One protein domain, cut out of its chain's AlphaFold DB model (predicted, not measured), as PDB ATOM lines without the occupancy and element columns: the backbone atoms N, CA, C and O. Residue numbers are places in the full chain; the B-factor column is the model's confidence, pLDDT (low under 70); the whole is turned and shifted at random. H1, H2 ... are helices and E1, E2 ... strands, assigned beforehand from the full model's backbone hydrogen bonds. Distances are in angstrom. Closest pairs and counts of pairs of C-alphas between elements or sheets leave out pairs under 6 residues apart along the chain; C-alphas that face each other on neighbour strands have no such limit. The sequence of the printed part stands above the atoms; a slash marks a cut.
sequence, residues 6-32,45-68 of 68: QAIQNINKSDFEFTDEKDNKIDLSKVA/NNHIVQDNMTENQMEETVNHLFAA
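Overview. This is residues 6 to 32 and 45 to 68 of the 68 residues of an uncharacterized protein of Limosilactobacillus secaliphilus (UniProt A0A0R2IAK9). Strand E2 and helix H2 form a V, joined end to end where E2 gives way to H2, and the short helix H1 packs crosswise on the far end of H2. Strand E1 lies on the same side of this V as H1, near E2 but not paired with it, and the unnamed stretch of residues 20 to 32 runs on beyond E1. The printed part has 51 residues, with two named helices and two named strands in the order H1, E1, E2, H2, and its class is mixed, helices and strands. It is compact, with a radius of gyration of the C-alphas of 10.3 A and spans of 29 by 23 by 18 A.

Along the chain. H1 is residues 6 to 11, 8.7 A long from first to last C-alpha, and begins with C-alpha 6 at (29.785, -41.709, 6.361). E1 is residues 16 to 19, 10.2 A long. E2 is residues 47 to 54, 18.2 A long, beginning with C-alpha 47 at (47.902, -40.809, -9.174). H2 is residues 55 to 66, 16.2 A long, ending with C-alpha 66 at (35.460, -45.860, 3.654).

Arrangement. H1 touches H2, about perpendicular at 89 degrees; the closest C-alphas are those of Ala 7 and Phe 66, 4.4 A apart, and H2 touches H1 with residues 62 to 66 alone. The closest C-alphas of H1 and E1 are those of Ile 11 and Glu 17, 7.0 A apart. E1 and E2 are near each other, and each pairs with no named strand. E2 and H2 meet only through their link. E1 and H2 are only just apart, their closest C-alphas 8.0 A from each other, and H1 and E2 are apart. In H1 and H2 every O i to N i+4 pair is within hydrogen-bond range.

Size, cuts and confidence. The two C-alphas farthest apart are those of Lys 22 and Ala 68, 29.9 A. Residues 33 to 44 are not printed, and C-alphas 32 and 45 are 25.0 A apart across this cut, which falls in the link from E1 to E2. The links H1 to E1 and E2 to H2 are tight. The mean pLDDT of the printed part is 91.2, and no printed residue is under 70.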
ATOM      1  N   GLN A   6      28.558 -41.666   5.566       92.00
ATOM      2  CA  GLN A   6      29.785 -41.709   6.361       92.00
ATOM      3  C   GLN A   6      30.993 -42.083   5.497       92.00
ATOM      4  O   GLN A   6      32.053 -41.476   5.647       92.00
ATOM      5  N   ALA A   7      30.821 -42.993   4.534       92.69
ATOM      6  CA  ALA A   7      31.858 -43.317   3.559       92.69
ATOM      7  C   ALA A   7      32.239 -42.109   2.696       92.69
ATOM      8  O   ALA A   7      33.426 -41.808   2.556       92.69
ATOM      9  N   ILE A   8      31.246 -41.356   2.207       92.56
ATOM     10  CA  ILE A   8      31.457 -40.102   1.465       92.56
ATOM     11  C   ILE A   8      32.221 -39.080   2.324       92.56
ATOM     12  O   ILE A   8      33.153 -38.424   1.858       92.56
ATOM     13  N   GLN A   9      31.865 -38.933   3.600       91.94
ATOM     14  CA  GLN A   9      32.589 -38.037   4.506       91.94
ATOM     15  C   GLN A   9      34.026 -38.495   4.776       91.94
ATOM     16  O   GLN A   9      34.914 -37.653   4.917       91.94
ATOM     17  N   ASN A  10      34.257 -39.803   4.874       93.50
ATOM     18  CA  ASN A  10      35.567 -40.374   5.157       93.50
ATOM     19  C   ASN A  10      36.518 -40.222   3.965       93.50
ATOM     20  O   ASN A  10      37.644 -39.762   4.161       93.50
ATOM     21  N   ILE A  11      36.066 -40.496   2.736       92.31
ATOM     22  CA  ILE A  11      36.890 -40.254   1.544       92.31
ATOM     23  C   ILE A  11      37.209 -38.762   1.369       92.31
ATOM     24  O   ILE A  11      38.353 -38.418   1.092       92.31
ATOM     25  N   ASN A  12      36.262 -37.861   1.659       90.00
ATOM     26  CA  ASN A  12      36.483 -36.409   1.601       90.00
ATOM     27  C   ASN A  12      37.521 -35.883   2.612       90.00
ATOM     28  O   ASN A  12      37.998 -34.759   2.467       90.00
ATOM     29  N   LYS A  13      37.859 -36.670   3.641       92.06
ATOM     30  CA  LYS A  13      38.928 -36.381   4.615       92.06
ATOM     31  C   LYS A  13      40.250 -37.078   4.277       92.06
ATOM     32  O   LYS A  13      41.214 -36.919   5.021       92.06
ATOM     33  N   SER A  14      40.271 -37.884   3.221       91.62
ATOM     34  CA  SER A  14      41.424 -38.667   2.788       91.62
ATOM     35  C   SER A  14      42.127 -38.021   1.591       91.62
ATOM     36  O   SER A  14      41.618 -37.073   0.997       91.62
ATOM     37  N   ASP A  15      43.274 -38.583   1.215       94.25
ATOM     38  CA  ASP A  15      44.007 -38.219  -0.005       94.25
ATOM     39  C   ASP A  15      43.446 -38.899  -1.272       94.25
ATOM     40  O   ASP A  15      44.021 -38.767  -2.358       94.25
ATOM     41  N   PHE A  16      42.364 -39.675  -1.132       95.12
ATOM     42  CA  PHE A  16      41.693 -40.333  -2.243       95.12
ATOM     43  C   PHE A  16      40.595 -39.462  -2.852       95.12
ATOM     44  O   PHE A  16      39.895 -38.721  -2.158       95.12
ATOM     45  N   GLU A  17      40.390 -39.612  -4.155       94.75
ATOM     46  CA  GLU A  17      39.310 -38.948  -4.877       94.75
ATOM     47  C   GLU A  17      38.853 -39.750  -6.093       94.75
ATOM     48  O   GLU A  17      39.567 -40.627  -6.579       94.75
ATOM     49  N   PHE A  18      37.653 -39.428  -6.575       94.69
ATOM     50  CA  PHE A  18      37.145 -39.896  -7.857       94.69
ATOM     51  C   PHE A  18      37.090 -38.729  -8.837       94.69
ATOM     52  O   PHE A  18      36.641 -37.641  -8.459       94.69
ATOM     53  N   THR A  19      37.524 -38.950 -10.074       94.56
ATOM     54  CA  THR A  19      37.449 -37.956 -11.152       94.56
ATOM     55  C   THR A  19      36.689 -38.485 -12.365       94.56
ATOM     56  O   THR A  19      36.635 -39.695 -12.572       94.56
ATOM     57  N   ASP A  20      36.115 -37.581 -13.162       91.50
ATOM     58  CA  ASP A  20      35.589 -37.897 -14.495       91.50
ATOM     59  C   ASP A  20      36.717 -38.108 -15.526       91.50
ATOM     60  O   ASP A  20      37.901 -37.897 -15.250       91.50
ATOM     61  N   GLU A  21      36.326 -38.453 -16.754       86.88
ATOM     62  CA  GLU A  21      37.187 -38.577 -17.943       86.88
ATOM     63  C   GLU A  21      37.971 -37.293 -18.316       86.88
ATOM     64  O   GLU A  21      38.831 -37.314 -19.199       86.88
ATOM     65  N   LYS A  22      37.668 -36.152 -17.683       89.19
ATOM     66  CA  LYS A  22      38.320 -34.847 -17.884       89.19
ATOM     67  C   LYS A  22      39.142 -34.422 -16.665       89.19
ATOM     68  O   LYS A  22      39.479 -33.242 -16.562       89.19
ATOM     69  N   ASP A  23      39.453 -35.350 -15.761       89.88
ATOM     70  CA  ASP A  23      40.188 -35.110 -14.515       89.88
ATOM     71  C   ASP A  23      39.464 -34.186 -13.510       89.88
ATOM     72  O   ASP A  23      40.089 -33.669 -12.580       89.88
ATOM     73  N   ASN A  24      38.152 -33.962 -13.649       91.75
ATOM     74  CA  ASN A  24      37.391 -33.168 -12.685       91.75
ATOM     75  C   ASN A  24      36.941 -34.041 -11.523       91.75
ATOM     76  O   ASN A  24      36.335 -35.091 -11.718       91.75
ATOM     77  N   LYS A  25      37.170 -33.563 -10.300       92.06
ATOM     78  CA  LYS A  25      36.690 -34.228  -9.089       92.06
ATOM     79  C   LYS A  25      35.165 -34.356  -9.087       92.06
ATOM     80  O   LYS A  25      34.455 -33.362  -9.247       92.06
ATOM     81  N   ILE A  26      34.687 -35.567  -8.824       91.31
ATOM     82  CA  ILE A  26      33.266 -35.893  -8.723       91.31
ATOM     83  C   ILE A  26      32.738 -35.597  -7.320       91.31
ATOM     84  O   ILE A  26      33.361 -35.928  -6.307       91.31
ATOM     85  N   ASP A  27      31.541 -35.016  -7.260       90.94
ATOM     86  CA  ASP A  27      30.748 -34.942  -6.035       90.94
ATOM     87  C   ASP A  27      29.972 -36.254  -5.855       90.94
ATOM     88  O   ASP A  27      28.903 -36.456  -6.433       90.94
ATOM     89  N   LEU A  28      30.513 -37.152  -5.029       89.50
ATOM     90  CA  LEU A  28      29.925 -38.469  -4.760       89.50
ATOM     91  C   LEU A  28      28.497 -38.398  -4.191       89.50
ATOM     92  O   LEU A  28      27.746 -39.361  -4.321       89.50
ATOM     93  N   SER A  29      28.088 -37.268  -3.600       87.81
ATOM     94  CA  SER A  29      26.711 -37.084  -3.117       87.81
ATOM     95  C   SER A  29      25.688 -36.865  -4.240       87.81
ATOM     96  O   SER A  29      24.491 -37.021  -4.011       87.81
ATOM     97  N   LYS A  30      26.151 -36.541  -5.454       86.56
ATOM     98  CA  LYS A  30      25.318 -36.232  -6.629       86.56
ATOM     99  C   LYS A  30      25.514 -37.200  -7.781       86.56
ATOM    100  O   LYS A  30      24.960 -37.003  -8.852       86.56
ATOM    101  N   VAL A  31      26.272 -38.268  -7.576       83.62
ATOM    102  CA  VAL A  31      26.656 -39.157  -8.673       83.62
ATOM    103  C   VAL A  31      25.466 -39.898  -9.304       83.62
ATOM    104  O   VAL A  31      25.527 -40.319 -10.449       83.62
ATOM    105  N   ALA A  32      24.340 -40.003  -8.590       80.19
ATOM    106  CA  ALA A  32      23.083 -40.514  -9.141       80.19
ATOM    107  C   ALA A  32      22.434 -39.573 -10.181       80.19
ATOM    108  O   ALA A  32      21.522 -39.993 -10.896       80.19
ATOM    109  N   ASN A  45      46.474 -39.041  -4.208       91.25
ATOM    110  CA  ASN A  45      47.457 -37.970  -4.424       91.25
ATOM    111  C   ASN A  45      47.692 -37.657  -5.921       91.25
ATOM    112  O   ASN A  45      48.834 -37.552  -6.368       91.25
ATOM    113  N   ASN A  46      46.610 -37.545  -6.704       88.12
ATOM    114  CA  ASN A  46      46.635 -37.305  -8.155       88.12
ATOM    115  C   ASN A  46      47.284 -38.423  -9.008       88.12
ATOM    116  O   ASN A  46      47.567 -38.226 -10.189       88.12
ATOM    117  N   HIS A  47      47.516 -39.608  -8.435       94.19
ATOM    118  CA  HIS A  47      47.902 -40.809  -9.174       94.19
ATOM    119  C   HIS A  47      46.698 -41.726  -9.359       94.19
ATOM    120  O   HIS A  47      46.028 -42.060  -8.383       94.19
ATOM    121  N   ILE A  48      46.458 -42.169 -10.594       94.94
ATOM    122  CA  ILE A  48      45.425 -43.161 -10.906       94.94
ATOM    123  C   ILE A  48      45.790 -44.485 -10.228       94.94
ATOM    124  O   ILE A  48      46.830 -45.080 -10.513       94.94
ATOM    125  N   VAL A  49      44.928 -44.921  -9.311       95.44
ATOM    126  CA  VAL A  49      44.977 -46.239  -8.667       95.44
ATOM    127  C   VAL A  49      44.196 -47.241  -9.509       95.44
ATOM    128  O   VAL A  49      44.637 -48.376  -9.679       95.44
ATOM    129  N   GLN A  50      43.054 -46.806 -10.043       95.50
ATOM    130  CA  GLN A  50      42.206 -47.591 -10.926       95.50
ATOM    131  C   GLN A  50      41.476 -46.662 -11.898       95.50
ATOM    132  O   GLN A  50      40.928 -45.649 -11.473       95.50
ATOM    133  N   ASP A  51      41.488 -47.009 -13.180       95.31
ATOM    134  CA  ASP A  51      40.859 -46.262 -14.268       95.31
ATOM    135  C   ASP A  51      39.579 -46.935 -14.773       95.31
ATOM    136  O   ASP A  51      39.326 -48.119 -14.517       95.31
ATOM    137  N   ASN A  52      38.781 -46.163 -15.514       93.94
ATOM    138  CA  ASN A  52      37.595 -46.624 -16.245       93.94
ATOM    139  C   ASN A  52      36.596 -47.409 -15.371       93.94
ATOM    140  O   ASN A  52      36.022 -48.425 -15.776       93.94
ATOM    141  N   MET A  53      36.421 -46.977 -14.122       94.25
ATOM    142  CA  MET A  53      35.512 -47.618 -13.184       94.25
ATOM    143  C   MET A  53      34.076 -47.286 -13.543       94.25
ATOM    144  O   MET A  53      33.704 -46.129 -13.716       94.25
ATOM    145  N   THR A  54      33.237 -48.310 -13.568       92.06
ATOM    146  CA  THR A  54      31.794 -48.101 -13.637       92.06
ATOM    147  C   THR A  54      31.274 -47.472 -12.347       92.06
ATOM    148  O   THR A  54      31.829 -47.668 -11.263       92.06
ATOM    149  N   GLU A  55      30.129 -46.808 -12.460       89.75
ATOM    150  CA  GLU A  55      29.268 -46.391 -11.351       89.75
ATOM    151  C   GLU A  55      29.232 -47.407 -10.185       89.75
ATOM    152  O   GLU A  55      29.538 -47.062  -9.042       89.75
ATOM    153  N   ASN A  56      28.926 -48.677 -10.468       90.50
ATOM    154  CA  ASN A  56      28.821 -49.719  -9.440       90.50
ATOM    155  C   ASN A  56      30.166 -50.015  -8.755       90.50
ATOM    156  O   ASN A  56      30.205 -50.223  -7.546       90.50
ATOM    157  N   GLN A  57      31.270 -50.032  -9.505       93.19
ATOM    158  CA  GLN A  57      32.597 -50.286  -8.932       93.19
ATOM    159  C   GLN A  57      33.046 -49.142  -8.024       93.19
ATOM    160  O   GLN A  57      33.672 -49.381  -6.991       93.19
ATOM    161  N   MET A  58      32.723 -47.901  -8.388       92.00
ATOM    162  CA  MET A  58      32.961 -46.739  -7.537       92.00
ATOM    163  C   MET A  58      32.129 -46.829  -6.250       92.00
ATOM    164  O   MET A  58      32.691 -46.667  -5.170       92.00
ATOM    165  N   GLU A  59      30.832 -47.150  -6.334       91.69
ATOM    166  CA  GLU A  59      29.970 -47.370  -5.158       91.69
ATOM    167  C   GLU A  59      30.539 -48.444  -4.221       91.69
ATOM    168  O   GLU A  59      30.691 -48.202  -3.020       91.69
ATOM    169  N   GLU A  60      30.907 -49.609  -4.760       92.81
ATOM    170  CA  GLU A  60      31.522 -50.690  -3.984       92.81
ATOM    171  C   GLU A  60      32.837 -50.251  -3.341       92.81
ATOM    172  O   GLU A  60      33.064 -50.529  -2.167       92.81
ATOM    173  N   THR A  61      33.682 -49.522  -4.069       93.50
ATOM    174  CA  THR A  61      34.973 -49.035  -3.562       93.50
ATOM    175  C   THR A  61      34.784 -48.039  -2.425       93.50
ATOM    176  O   THR A  61      35.417 -48.179  -1.377       93.50
ATOM    177  N   VAL A  62      33.880 -47.068  -2.587       92.88
ATOM    178  CA  VAL A  62      33.555 -46.081  -1.550       92.88
ATOM    179  C   VAL A  62      33.044 -46.789  -0.296       92.88
ATOM    180  O   VAL A  62      33.586 -46.601   0.793       92.88
ATOM    181  N   ASN A  63      32.044 -47.656  -0.448       92.62
ATOM    182  CA  ASN A  63      31.435 -48.349   0.680       92.62
ATOM    183  C   ASN A  63      32.404 -49.346   1.344       92.62
ATOM    184  O   ASN A  63      32.424 -49.458   2.565       92.62
ATOM    185  N   HIS A  64      33.234 -50.054   0.578       93.00
ATOM    186  CA  HIS A  64      34.153 -51.053   1.125       93.00
ATOM    187  C   HIS A  64      35.349 -50.427   1.846       93.00
ATOM    188  O   HIS A  64      35.740 -50.901   2.912       93.00
ATOM    189  N   LEU A  65      35.934 -49.372   1.275       91.88
ATOM    190  CA  LEU A  65      37.154 -48.766   1.811       91.88
ATOM    191  C   LEU A  65      36.875 -47.707   2.880       91.88
ATOM    192  O   LEU A  65      37.729 -47.486   3.737       91.88
ATOM    193  N   PHE A  66      35.706 -47.055   2.845       92.06
ATOM    194  CA  PHE A  66      35.460 -45.860   3.654       92.06
ATOM    195  C   PHE A  66      34.219 -45.928   4.556       92.06
ATOM    196  O   PHE A  66      34.065 -45.027   5.373       92.06
ATOM    197  N   ALA A  67      33.356 -46.951   4.498       87.31
ATOM    198  CA  ALA A  67      32.165 -47.026   5.370       87.31
ATOM    199  C   ALA A  67      32.431 -47.501   6.817       87.31
ATOM    200  O   ALA A  67      31.475 -47.742   7.555       87.31
ATOM    201  N   ALA A  68      33.699 -47.673   7.208       72.25
ATOM    202  CA  ALA A  68      34.106 -48.121   8.544       72.25
ATOM    203  C   ALA A  68      34.092 -47.004   9.606       72.25
ATOM    204  O   ALA A  68      34.308 -45.814   9.260       72.25
TER     205      ALA A  68